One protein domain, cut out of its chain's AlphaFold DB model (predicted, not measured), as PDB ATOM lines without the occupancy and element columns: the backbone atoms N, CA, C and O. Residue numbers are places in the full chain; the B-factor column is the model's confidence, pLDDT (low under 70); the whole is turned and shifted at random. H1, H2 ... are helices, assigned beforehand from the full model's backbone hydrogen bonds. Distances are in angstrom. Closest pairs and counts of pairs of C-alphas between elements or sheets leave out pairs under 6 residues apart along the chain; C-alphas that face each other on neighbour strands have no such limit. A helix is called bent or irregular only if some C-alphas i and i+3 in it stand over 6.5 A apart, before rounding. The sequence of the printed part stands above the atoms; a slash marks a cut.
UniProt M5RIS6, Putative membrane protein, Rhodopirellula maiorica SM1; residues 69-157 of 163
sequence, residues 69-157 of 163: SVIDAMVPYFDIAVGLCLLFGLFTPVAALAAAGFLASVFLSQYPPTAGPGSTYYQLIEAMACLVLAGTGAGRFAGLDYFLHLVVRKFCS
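This is residues 69 to 157 of the 163 residues of the protein "Putative membrane protein" of Rhodopirellula maiorica SM1 (UniProt M5RIS6). Two helices, H2 and H3, fold back side by side as a close hairpin, and H1 opens away from H2 as a V that is joined near the start of H2. At that same end of the hairpin the short H4 leads into H5, whose residues 150 to 155 stick out with the tail to residue 157, while residues 69 to 74 of H1 stick out as the free tip of the V. The printed part has 89 residues with five named helices, H1 to H5 in chain order, and no named strand; its class is all helix. It is loose, with a radius of gyration of the C-alphas of 15.7 A, and elongated, spanning 53 by 30 by 17 A.

H1, residues 69 to 88, begins at C-alpha 69 at (175.698, 264.193, 200.896) and is 29.7 A long; it is neither bent nor irregular, but only just: C-alphas 73 and 76 are 6.5 A apart. H2, residues 92 to 109, is 25.6 A long and begins at C-alpha 92 at (202.838, 254.503, 205.071). H3, residues 121 to 136, is 22.4 A long. H4, residues 138 to 142, is 6.2 A long. H5, residues 144 to 155, is 16.5 A long and ends at C-alpha 155 at (209.800, 250.851, 224.848).

H2 is the hub, touching H1, H3 and H4. H2 and H3 form a helical hairpin, opposite ways at a shallow tilt of 23 degrees, with their closest C-alphas, of Ala 100 and Ala 127, 4.2 A apart. H1 and H2 also form a helical hairpin, opposite ways at a shallow tilt of 34.9 degrees, only just short of steep. H1 touches H2 with residues 79 to 86 alone, and their closest C-alphas, of Leu 86 and Thr 92, are 5.5 A apart. H1 and H3 are apart. H2 and H4 only just touch, with 3 pairs of C-alphas within 8 A, the closest those of Thr 92 and Gly 139 at 5.2 A. H4 and H5 touch only at the corner, and only just, with 3 pairs; the closest C-alphas, of Arg 140 and Tyr 146, are 5.3 A apart. H1 and H5 are close but not clearly touching, with the closest C-alphas, of Phe 88 and Leu 144, 6.6 A apart, and about perpendicular at 73 degrees. In H2, H3, H4 and H5 every O i to N i+4 pair is within hydrogen-bond range; in H1 14 of 16 are.

The two C-alphas farthest apart, of Gly 116 and Ser 157, are 55.0 A apart. The printed part has no cut. The link from H2 to H3, with 11 residues between them, is long; the other three are tight. The mean pLDDT of the printed part is 74.5, and it is under 70 at residues 69 to 70, 89 to 91, 113 to 118 and 137 to 157.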
ATOM      1  N   SER A  69     175.175 263.053 200.138       67.25
ATOM      2  CA  SER A  69     175.698 264.193 200.896       67.25
ATOM      3  C   SER A  69     176.703 263.832 201.998       67.25
ATOM      4  O   SER A  69     177.601 264.622 202.282       67.25
ATOM      5  N   VAL A  70     176.590 262.652 202.617       69.44
ATOM      6  CA  VAL A  70     177.540 262.204 203.652       69.44
ATOM      7  C   VAL A  70     178.844 261.733 203.012       69.44
ATOM      8  O   VAL A  70     179.921 262.027 203.529       69.44
ATOM      9  N   ILE A  71     178.757 261.040 201.874       75.56
ATOM     10  CA  ILE A  71     179.930 260.574 201.123       75.56
ATOM     11  C   ILE A  71     180.684 261.772 200.535       75.56
ATOM     12  O   ILE A  71     181.901 261.849 200.698       75.56
ATOM     13  N   ASP A  72     179.969 262.740 199.954       78.12
ATOM     14  CA  ASP A  72     180.546 263.967 199.382       78.12
ATOM     15  C   ASP A  72     181.330 264.783 200.418       78.12
ATOM     16  O   ASP A  72     182.327 265.424 200.089       78.12
ATOM     17  N   ALA A  73     180.904 264.753 201.683       80.62
ATOM     18  CA  ALA A  73     181.628 265.403 202.765       80.62
ATOM     19  C   ALA A  73     182.804 264.559 203.272       80.62
ATOM     20  O   ALA A  73     183.841 265.117 203.608       80.62
ATOM     21  N   MET A  74     182.657 263.234 203.356       84.94
ATOM     22  CA  MET A  74     183.635 262.347 203.994       84.94
ATOM     23  C   MET A  74     184.861 262.070 203.117       84.94
ATOM     24  O   MET A  74     185.984 262.100 203.623       84.94
ATOM     25  N   VAL A  75     184.654 261.851 201.816       86.69
ATOM     26  CA  VAL A  75     185.715 261.477 200.867       86.69
ATOM     27  C   VAL A  75     186.868 262.494 200.832       86.69
ATOM     28  O   VAL A  75     188.010 262.075 201.014       86.69
ATOM     29  N   PRO A  76     186.630 263.819 200.730       87.31
ATOM     30  CA  PRO A  76     187.722 264.792 200.724       87.31
ATOM     31  C   PRO A  76     188.574 264.764 201.999       87.31
ATOM     32  O   PRO A  76     189.795 264.890 201.932       87.31
ATOM     33  N   TYR A  77     187.957 264.587 203.174       88.06
ATOM     34  CA  TYR A  77     188.708 264.508 204.431       88.06
ATOM     35  C   TYR A  77     189.515 263.214 204.533       88.06
ATOM     36  O   TYR A  77     190.632 263.244 205.051       88.06
ATOM     37  N   PHE A  78     188.973 262.099 204.035       88.31
ATOM     38  CA  PHE A  78     189.695 260.834 203.948       88.31
ATOM     39  C   PHE A  78     190.934 260.968 203.053       88.31
ATOM     40  O   PHE A  78     192.039 260.668 203.508       88.31
ATOM     41  N   ASP A  79     190.776 261.502 201.842       88.50
ATOM     42  CA  ASP A  79     191.877 261.664 200.887       88.50
ATOM     43  C   ASP A  79     192.964 262.608 201.420       88.50
ATOM     44  O   ASP A  79     194.154 262.307 201.325       88.50
ATOM     45  N   ILE A  80     192.576 263.717 202.063       88.19
ATOM     46  CA  ILE A  80     193.527 264.640 202.699       88.19
ATOM     47  C   ILE A  80     194.274 263.948 203.844       88.19
ATOM     48  O   ILE A  80     195.494 264.074 203.937       88.19
ATOM     49  N   ALA A  81     193.576 263.215 204.714       87.75
ATOM     50  CA  ALA A  81     194.208 262.525 205.833       87.75
ATOM     51  C   ALA A  81     195.217 261.473 205.348       87.75
ATOM     52  O   ALA A  81     196.355 261.449 205.815       87.75
ATOM     53  N   VAL A  82     194.833 260.655 204.365       85.81
ATOM     54  CA  VAL A  82     195.704 259.636 203.766       85.81
ATOM     55  C   VAL A  82     196.886 260.280 203.042       85.81
ATOM     56  O   VAL A  82     198.025 259.855 203.242       85.81
ATOM     57  N   GLY A  83     196.655 261.348 202.278       83.38
ATOM     58  CA  GLY A  83     197.709 262.116 201.618       83.38
ATOM     59  C   GLY A  83     198.715 262.709 202.607       83.38
ATOM     60  O   GLY A  83     199.921 262.603 202.392       83.38
ATOM     61  N   LEU A  84     198.248 263.258 203.733       84.19
ATOM     62  CA  LEU A  84     199.120 263.755 204.802       84.19
ATOM     63  C   LEU A  84     199.903 262.620 205.474       84.19
ATOM     64  O   LEU A  84     201.102 262.771 205.709       84.19
ATOM     65  N   CYS A  85     199.277 261.470 205.739       80.56
ATOM     66  CA  CYS A  85     199.970 260.290 206.267       80.56
ATOM     67  C   CYS A  85     201.081 259.804 205.324       80.56
ATOM     68  O   CYS A  85     202.172 259.464 205.784       80.56
ATOM     69  N   LEU A  86     200.840 259.815 204.010       78.94
ATOM     70  CA  LEU A  86     201.844 259.459 203.008       78.94
ATOM     71  C   LEU A  86     202.957 260.512 202.898       78.94
ATOM     72  O   LEU A  86     204.122 260.137 202.801       78.94
ATOM     73  N   LEU A  87     202.626 261.806 202.984       79.19
ATOM     74  CA  LEU A  87     203.591 262.908 202.898       79.19
ATOM     75  C   LEU A  87     204.533 262.954 204.108       79.19
ATOM     76  O   LEU A  87     205.739 263.121 203.944       79.19
ATOM     77  N   PHE A  88     204.004 262.767 205.319       75.81
ATOM     78  CA  PHE A  88     204.812 262.690 206.543       75.81
ATOM     79  C   PHE A  88     205.440 261.306 206.771       75.81
ATOM     80  O   PHE A  88     206.294 261.143 207.644       75.81
ATOM     81  N   GLY A  89     205.025 260.301 205.998       69.75
ATOM     82  CA  GLY A  89     205.505 258.932 206.126       69.75
ATOM     83  C   GLY A  89     205.131 258.296 207.467       69.75
ATOM     84  O   GLY A  89     205.988 257.690 208.097       69.75
ATOM     85  N   LEU A  90     203.877 258.445 207.906       68.38
ATOM     86  CA  LEU A  90     203.303 257.805 209.099       68.38
ATOM     87  C   LEU A  90     202.338 256.692 208.657       68.38
ATOM     88  O   LEU A  90     201.451 256.960 207.847       68.38
ATOM     89  N   PHE A  91     202.492 255.457 209.151       69.31
ATOM     90  CA  PHE A  91     201.685 254.295 208.739       69.31
ATOM     91  C   PHE A  91     201.644 254.085 207.216       69.31
ATOM     92  O   PHE A  91     200.642 253.639 206.651       69.31
ATOM     93  N   THR A  92     202.744 254.404 206.535       72.00
ATOM     94  CA  THR A  92     202.838 254.503 205.071       72.00
ATOM     95  C   THR A  92     202.315 253.275 204.311       72.00
ATOM     96  O   THR A  92     201.561 253.476 203.361       72.00
ATOM     97  N   PRO A  93     202.618 252.012 204.689       75.56
ATOM     98  CA  PRO A  93     202.081 250.855 203.967       75.56
ATOM     99  C   PRO A  93     200.568 250.673 204.154       75.56
ATOM    100  O   PRO A  93     199.880 250.280 203.214       75.56
ATOM    101  N   VAL A  94     200.023 250.996 205.332       78.44
ATOM    102  CA  VAL A  94     198.579 250.880 205.607       78.44
ATOM    103  C   VAL A  94     197.810 252.001 204.911       78.44
ATOM    104  O   VAL A  94     196.799 251.739 204.264       78.44
ATOM    105  N   ALA A  95     198.319 253.234 204.978       82.81
ATOM    106  CA  ALA A  95     197.748 254.383 204.280       82.81
ATOM    107  C   ALA A  95     197.757 254.178 202.755       82.81
ATOM    108  O   ALA A  95     196.757 254.442 202.092       82.81
ATOM    109  N   ALA A  96     198.845 253.631 202.202       82.25
ATOM    110  CA  ALA A  96     198.955 253.336 200.776       82.25
ATOM    111  C   ALA A  96     197.995 252.218 200.325       82.25
ATOM    112  O   ALA A  96     197.382 252.335 199.265       82.25
ATOM    113  N   LEU A  97     197.806 251.165 201.131       84.44
ATOM    114  CA  LEU A  97     196.808 250.127 200.844       84.44
ATOM    115  C   LEU A  97     195.373 250.661 200.931       84.44
ATOM    116  O   LEU A  97     194.546 250.312 200.089       84.44
ATOM    117  N   ALA A  98     195.081 251.525 201.906       85.44
ATOM    118  CA  ALA A  98     193.777 252.170 202.030       85.44
ATOM    119  C   ALA A  98     193.473 253.070 200.818       85.44
ATOM    120  O   ALA A  98     192.387 252.968 200.250       85.44
ATOM    121  N   ALA A  99     194.446 253.876 200.374       86.00
ATOM    122  CA  ALA A  99     194.340 254.688 199.157       86.00
ATOM    123  C   ALA A  99     194.095 253.822 197.912       86.00
ATOM    124  O   ALA A  99     193.162 254.073 197.150       86.00
ATOM    125  N   ALA A 100     194.899 252.768 197.727       87.44
ATOM    126  CA  ALA A 100     194.782 251.866 196.583       87.44
ATOM    127  C   ALA A 100     193.410 251.175 196.543       87.44
ATOM    128  O   ALA A 100     192.784 251.105 195.487       87.44
ATOM    129  N   GLY A 101     192.924 250.694 197.693       88.31
ATOM    130  CA  GLY A 101     191.606 250.075 197.810       88.31
ATOM    131  C   GLY A 101     190.467 251.051 197.511       88.31
ATOM    132  O   GLY A 101     189.542 250.708 196.775       88.31
ATOM    133  N   PHE A 102     190.554 252.280 198.026       88.50
ATOM    134  CA  PHE A 102     189.564 253.322 197.768       88.50
ATOM    135  C   PHE A 102     189.495 253.691 196.278       88.50
ATOM    136  O   PHE A 102     188.425 253.614 195.671       88.50
ATOM    137  N   LEU A 103     190.639 253.991 195.657       86.06
ATOM    138  CA  LEU A 103     190.712 254.346 194.237       86.06
ATOM    139  C   LEU A 103     190.277 253.187 193.325       86.06
ATOM    140  O   LEU A 103     189.571 253.408 192.340       86.06
ATOM    141  N   ALA A 104     190.612 251.941 193.677       85.69
ATOM    142  CA  ALA A 104     190.128 250.760 192.962       85.69
ATOM    143  C   ALA A 104     188.600 250.599 193.069       85.69
ATOM    144  O   ALA A 104     187.946 250.260 192.082       85.69
ATOM    145  N   SER A 105     188.013 250.887 194.235       84.06
ATOM    146  CA  SER A 105     186.556 250.897 194.421       84.06
ATOM    147  C   SER A 105     185.878 251.968 193.558       84.06
ATOM    148  O   SER A 105     184.840 251.704 192.946       84.06
ATOM    149  N   VAL A 106     186.466 253.165 193.460       83.50
ATOM    150  CA  VAL A 106     185.971 254.252 192.595       83.50
ATOM    151  C   VAL A 106     186.060 253.870 191.115       83.50
ATOM    152  O   VAL A 106     185.130 254.141 190.352       83.50
ATOM    153  N   PHE A 107     187.140 253.196 190.711       82.94
ATOM    154  CA  PHE A 107     187.293 252.675 189.353       82.94
ATOM    155  C   PHE A 107     186.222 251.631 189.013       82.94
ATOM    156  O   PHE A 107     185.546 251.740 187.992       82.94
ATOM    157  N   LEU A 108     186.026 250.646 189.896       82.75
ATOM    158  CA  LEU A 108     185.035 249.581 189.715       82.75
ATOM    159  C   LEU A 108     183.596 250.112 189.689       82.75
ATOM    160  O   LEU A 108     182.772 249.600 188.937       82.75
ATOM    161  N   SER A 109     183.301 251.162 190.461       80.31
ATOM    162  CA  SER A 109     181.967 251.782 190.502       80.31
ATOM    163  C   SER A 109     181.589 252.500 189.202       80.31
ATOM    164  O   SER A 109     180.414 252.768 188.968       80.31
ATOM    165  N   GLN A 110     182.569 252.804 188.350       75.56
ATOM    166  CA  GLN A 110     182.390 253.495 187.071       75.56
ATOM    167  C   GLN A 110     182.676 252.568 185.876       75.56
ATOM    168  O   GLN A 110     183.044 253.030 184.796       75.56
ATOM    169  N   TYR A 111     182.533 251.252 186.063       72.62
ATOM    170  CA  TYR A 111     182.686 250.268 184.994       72.62
ATOM    171  C   TYR A 111     181.417 250.215 184.117       72.62
ATOM    172  O   TYR A 111     180.318 250.127 184.669       72.62
ATOM    173  N   PRO A 112     181.511 250.201 182.771       70.00
ATOM    174  CA  PRO A 112     182.714 250.089 181.941       70.00
ATOM    175  C   PRO A 112     183.498 251.410 181.779       70.00
ATOM    176  O   PRO A 112     182.890 252.467 181.613       70.00
ATOM    177  N   PRO A 113     184.847 251.361 181.779       68.06
ATOM    178  CA  PRO A 113     185.690 252.548 181.703       68.06
ATOM    179  C   PRO A 113     185.500 253.256 180.363       68.06
ATOM    180  O   PRO A 113     185.546 252.641 179.297       68.06
ATOM    181  N   THR A 114     185.302 254.567 180.419       65.50
ATOM    182  CA  THR A 114     185.146 255.415 179.235       65.50
ATOM    183  C   THR A 114     186.394 256.273 179.046       65.50
ATOM    184  O   THR A 114     186.989 256.753 180.009       65.50
ATOM    185  N   ALA A 115     186.831 256.448 177.798       58.91
ATOM    186  CA  ALA A 115     187.960 257.314 177.472       58.91
ATOM    187  C   ALA A 115     187.469 258.763 177.288       58.91
ATOM    188  O   ALA A 115     186.582 259.018 176.477       58.91
ATOM    189  N   GLY A 116     188.034 259.715 178.041       64.38
ATOM    190  CA  GLY A 116     187.659 261.134 178.003       64.38
ATOM    191  C   GLY A 116     188.180 261.935 179.210       64.38
ATOM    192  O   GLY A 116     188.943 261.401 180.010       64.38
ATOM    193  N   PRO A 117     187.774 263.205 179.391       55.16
ATOM    194  CA  PRO A 117     188.197 264.044 180.525       55.16
ATOM    195  C   PRO A 117     187.797 263.499 181.911       55.16
ATOM    196  O   PRO A 117     188.432 263.840 182.901       55.16
ATOM    197  N   GLY A 118     186.777 262.636 181.976       61.97
ATOM    198  CA  GLY A 118     186.372 261.878 183.171       61.97
ATOM    199  C   GLY A 118     186.876 260.432 183.176       61.97
ATOM    200  O   GLY A 118     186.222 259.554 183.727       61.97
ATOM    201  N   SER A 119     187.983 260.166 182.480       72.75
ATOM    202  CA  SER A 119     188.512 258.820 182.280       72.75
ATOM    203  C   SER A 119     188.881 258.144 183.593       72.75
ATOM    204  O   SER A 119     189.738 258.614 184.344       72.75
ATOM    205  N   THR A 120     188.311 256.962 183.796       75.31
ATOM    206  CA  THR A 120     188.571 256.124 184.961       75.31
ATOM    207  C   THR A 120     190.000 255.567 184.995       75.31
ATOM    208  O   THR A 120     190.488 255.126 186.035       75.31
ATOM    209  N   TYR A 121     190.727 255.623 183.873       78.00
ATOM    210  CA  TYR A 121     192.106 255.138 183.789       78.00
ATOM    211  C   TYR A 121     193.072 255.899 184.709       78.00
ATOM    212  O   TYR A 121     194.029 255.298 185.191       78.00
ATOM    213  N   TYR A 122     192.819 257.180 185.004       81.75
ATOM    214  CA  TYR A 122     193.665 257.947 185.924       81.75
ATOM    215  C   TYR A 122     193.585 257.407 187.355       81.75
ATOM    216  O   TYR A 122     194.627 257.161 187.960       81.75
ATOM    217  N   GLN A 123     192.376 257.110 187.850       83.25
ATOM    218  CA  GLN A 123     192.204 256.507 189.178       83.25
ATOM    219  C   GLN A 123     192.822 255.105 189.261       83.25
ATOM    220  O   GLN A 123     193.356 254.728 190.301       83.25
ATOM    221  N   LEU A 124     192.809 254.336 188.166       82.31
ATOM    222  CA  LEU A 124     193.464 253.026 188.120       82.31
ATOM    223  C   LEU A 124     194.994 253.140 188.203       82.31
ATOM    224  O   LEU A 124     195.623 252.401 188.958       82.31
ATOM    225  N   ILE A 125     195.594 254.053 187.434       85.31
ATOM    226  CA  ILE A 125     197.047 254.285 187.458       85.31
ATOM    227  C   ILE A 125     197.483 254.743 188.854       85.31
ATOM    228  O   ILE A 125     198.483 254.254 189.376       85.31
ATOM    229  N   GLU A 126     196.711 255.628 189.478       85.69
ATOM    230  CA  GLU A 126     196.971 256.116 190.831       85.69
ATOM    231  C   GLU A 126     196.839 254.998 191.881       85.69
ATOM    232  O   GLU A 126     197.727 254.835 192.718       85.69
ATOM    233  N   ALA A 127     195.828 254.128 191.767       83.12
ATOM    234  CA  ALA A 127     195.700 252.945 192.621       83.12
ATOM    235  C   ALA A 127     196.908 251.999 192.492       83.12
ATOM    236  O   ALA A 127     197.417 251.498 193.497       83.12
ATOM    237  N   MET A 128     197.403 251.773 191.269       83.81
ATOM    238  CA  MET A 128     198.604 250.961 191.033       83.81
ATOM    239  C   MET A 128     199.862 251.624 191.601       83.81
ATOM    240  O   MET A 128     200.697 250.936 192.188       83.81
ATOM    241  N   ALA A 129     199.983 252.949 191.495       84.62
ATOM    242  CA  ALA A 129     201.081 253.699 192.097       84.62
ATOM    243  C   ALA A 129     201.079 253.570 193.629       84.62
ATOM    244  O   ALA A 129     202.126 253.299 194.219       84.62
ATOM    245  N   CYS A 130     199.913 253.667 194.276       82.88
ATOM    246  CA  CYS A 130     199.775 253.424 195.714       82.88
ATOM    247  C   CYS A 130     200.157 251.985 196.100       82.88
ATOM    248  O   CYS A 130     200.801 251.772 197.124       82.88
ATOM    249  N   LEU A 131     199.832 250.994 195.267       82.44
ATOM    250  CA  LEU A 131     200.175 249.587 195.501       82.44
ATOM    251  C   LEU A 131     201.690 249.337 195.384       82.44
ATOM    252  O   LEU A 131     202.279 248.648 196.219       82.44
ATOM    253  N   VAL A 132     202.342 249.977 194.408       83.69
ATOM    254  CA  VAL A 132     203.808 250.005 194.293       83.69
ATOM    255  C   VAL A 132     204.430 250.691 195.506       83.69
ATOM    256  O   VAL A 132     205.394 250.163 196.057       83.69
ATOM    257  N   LEU A 133     203.876 251.818 195.965       80.25
ATOM    258  CA  LEU A 133     204.356 252.556 197.137       80.25
ATOM    259  C   LEU A 133     204.238 251.724 198.428       80.25
ATOM    260  O   LEU A 133     205.159 251.715 199.249       80.25
ATOM    261  N   ALA A 134     203.140 250.977 198.581       78.38
ATOM    262  CA  ALA A 134     202.944 250.033 199.678       78.38
ATOM    263  C   ALA A 134     203.987 248.899 199.644       78.38
ATOM    264  O   ALA A 134     204.551 248.555 200.681       78.38
ATOM    265  N   GLY A 135     204.279 248.352 198.457       71.50
ATOM    266  CA  GLY A 135     205.223 247.245 198.270       71.50
ATOM    267  C   GLY A 135     206.706 247.635 198.337       71.50
ATOM    268  O   GLY A 135     207.527 246.850 198.803       71.50
ATOM    269  N   THR A 136     207.064 248.852 197.916       72.25
ATOM    270  CA  THR A 136     208.452 249.357 197.979       72.25
ATOM    271  C   THR A 136     208.865 249.795 199.382       72.25
ATOM    272  O   THR A 136     210.054 249.980 199.636       72.25
ATOM    273  N   GLY A 137     207.917 249.927 200.317       59.97
ATOM    274  CA  GLY A 137     208.224 250.226 201.712       59.97
ATOM    275  C   GLY A 137     208.900 251.586 201.899       59.97
ATOM    276  O   GLY A 137     209.775 251.717 202.753       59.97
ATOM    277  N   ALA A 138     208.505 252.602 201.119       60.25
ATOM    278  CA  ALA A 138     209.085 253.950 201.171       60.25
ATOM    279  C   ALA A 138     209.085 254.556 202.595       60.25
ATOM    280  O   ALA A 138     210.035 255.236 202.986       60.25
ATOM    281  N   GLY A 139     208.082 254.215 203.416       55.59
ATOM    282  CA  GLY A 139     208.004 254.602 204.831       55.59
ATOM    283  C   GLY A 139     209.153 254.083 205.707       55.59
ATOM    284  O   GLY A 139     209.525 254.740 206.674       55.59
ATOM    285  N   ARG A 140     209.784 252.957 205.341       54.94
ATOM    286  CA  ARG A 140     210.909 252.361 206.085       54.94
ATOM    287  C   ARG A 140     212.247 253.057 205.817       54.94
ATOM    288  O   ARG A 140     213.148 252.944 206.641       54.94
ATOM    289  N   PHE A 141     212.383 253.743 204.681       54.25
ATOM    290  CA  PHE A 141     213.624 254.416 204.276       54.25
ATOM    291  C   PHE A 141     213.591 255.941 204.470       54.25
ATOM    292  O   PHE A 141     214.653 256.527 204.657       54.25
ATOM    293  N   ALA A 142     212.415 256.584 204.453       53.41
ATOM    294  CA  ALA A 142     212.298 258.047 204.532       53.41
ATOM    295  C   ALA A 142     211.158 258.575 205.435       53.41
ATOM    296  O   ALA A 142     210.968 259.787 205.515       53.41
ATOM    297  N   GLY A 143     210.387 257.703 206.099       55.16
ATOM    298  CA  GLY A 143     209.214 258.094 206.890       55.16
ATOM    299  C   GLY A 143     209.458 258.177 208.398       55.16
ATOM    300  O   GLY A 143     210.315 257.486 208.955       55.16
ATOM    301  N   LEU A 144     208.633 258.979 209.080       56.47
ATOM    302  CA  LEU A 144     208.534 259.010 210.545       56.47
ATOM    303  C   LEU A 144     208.170 257.627 211.134       56.47
ATOM    304  O   LEU A 144     208.456 257.353 212.299       56.47
ATOM    305  N   ASP A 145     207.597 256.737 210.315       59.62
ATOM    306  CA  ASP A 145     207.314 255.331 210.620       59.62
ATOM    307  C   ASP A 145     208.561 254.570 211.107       59.62
ATOM    308  O   ASP A 145     208.474 253.789 212.051       59.62
ATOM    309  N   TYR A 146     209.751 254.865 210.565       60.41
ATOM    310  CA  TYR A 146     211.011 254.281 211.048       60.41
ATOM    311  C   TYR A 146     211.339 254.709 212.488       60.41
ATOM    312  O   TYR A 146     211.743 253.885 213.312       60.41
ATOM    313  N   PHE A 147     211.119 255.987 212.819       60.62
ATOM    314  CA  PHE A 147     211.300 256.496 214.181       60.62
ATOM    315  C   PHE A 147     210.279 255.894 215.142       60.62
ATOM    316  O   PHE A 147     210.647 255.529 216.257       60.62
ATOM    317  N   LEU A 148     209.027 255.725 214.715       62.94
ATOM    318  CA  LEU A 148     207.995 255.084 215.525       62.94
ATOM    319  C   LEU A 148     208.324 253.606 215.770       62.94
ATOM    320  O   LEU A 148     208.235 253.141 216.902       62.94
ATOM    321  N   HIS A 149     208.811 252.892 214.755       62.97
ATOM    322  CA  HIS A 149     209.249 251.502 214.881       62.97
ATOM    323  C   HIS A 149     210.471 251.358 215.810       62.97
ATOM    324  O   HIS A 149     210.556 250.401 216.581       62.97
ATOM    325  N   LEU A 150     211.396 252.328 215.801       60.91
ATOM    326  CA  LEU A 150     212.526 252.402 216.737       60.91
ATOM    327  C   LEU A 150     212.096 252.731 218.172       60.91
ATOM    328  O   LEU A 150     212.580 252.101 219.111       60.91
ATOM    329  N   VAL A 151     211.197 253.699 218.355       65.50
ATOM    330  CA  VAL A 151     210.664 254.091 219.667       65.50
ATOM    331  C   VAL A 151     209.853 252.942 220.264       65.50
ATOM    332  O   VAL A 151     210.093 252.566 221.408       65.50
ATOM    333  N   VAL A 152     208.983 252.299 219.481       65.31
ATOM    334  CA  VAL A 152     208.236 251.112 219.913       65.31
ATOM    335  C   VAL A 152     209.183 249.960 220.246       65.31
ATOM    336  O   VAL A 152     209.010 249.363 221.296       65.31
ATOM    337  N   ARG A 153     210.246 249.680 219.471       64.88
ATOM    338  CA  ARG A 153     211.255 248.673 219.879       64.88
ATOM    339  C   ARG A 153     211.974 249.035 221.177       64.88
ATOM    340  O   ARG A 153     212.278 248.151 221.962       64.88
ATOM    341  N   LYS A 154     212.254 250.318 221.407       65.50
ATOM    342  CA  LYS A 154     212.953 250.777 222.613       65.50
ATOM    343  C   LYS A 154     212.070 250.713 223.867       65.50
ATOM    344  O   LYS A 154     212.597 250.467 224.944       65.50
ATOM    345  N   PHE A 155     210.757 250.913 223.734       63.69
ATOM    346  CA  PHE A 155     209.800 250.851 224.848       63.69
ATOM    347  C   PHE A 155     209.133 249.470 225.027       63.69
ATOM    348  O   PHE A 155     208.811 249.114 226.154       63.69
ATOM    349  N   CYS A 156     208.973 248.667 223.967       55.12
ATOM    350  CA  CYS A 156     208.478 247.276 224.013       55.12
ATOM    351  C   CYS A 156     209.591 246.217 224.120       55.12
ATOM    352  O   CYS A 156     209.309 245.028 223.989       55.12
ATOM    353  N   SER A 157     210.836 246.607 224.401       50.97
ATOM    354  CA  SER A 157     211.840 245.689 224.951       50.97
ATOM    355  C   SER A 157     212.121 246.020 226.422       50.97
ATOM    356  O   SER A 157     213.206 246.510 226.733       50.97
TER     357      SER A 157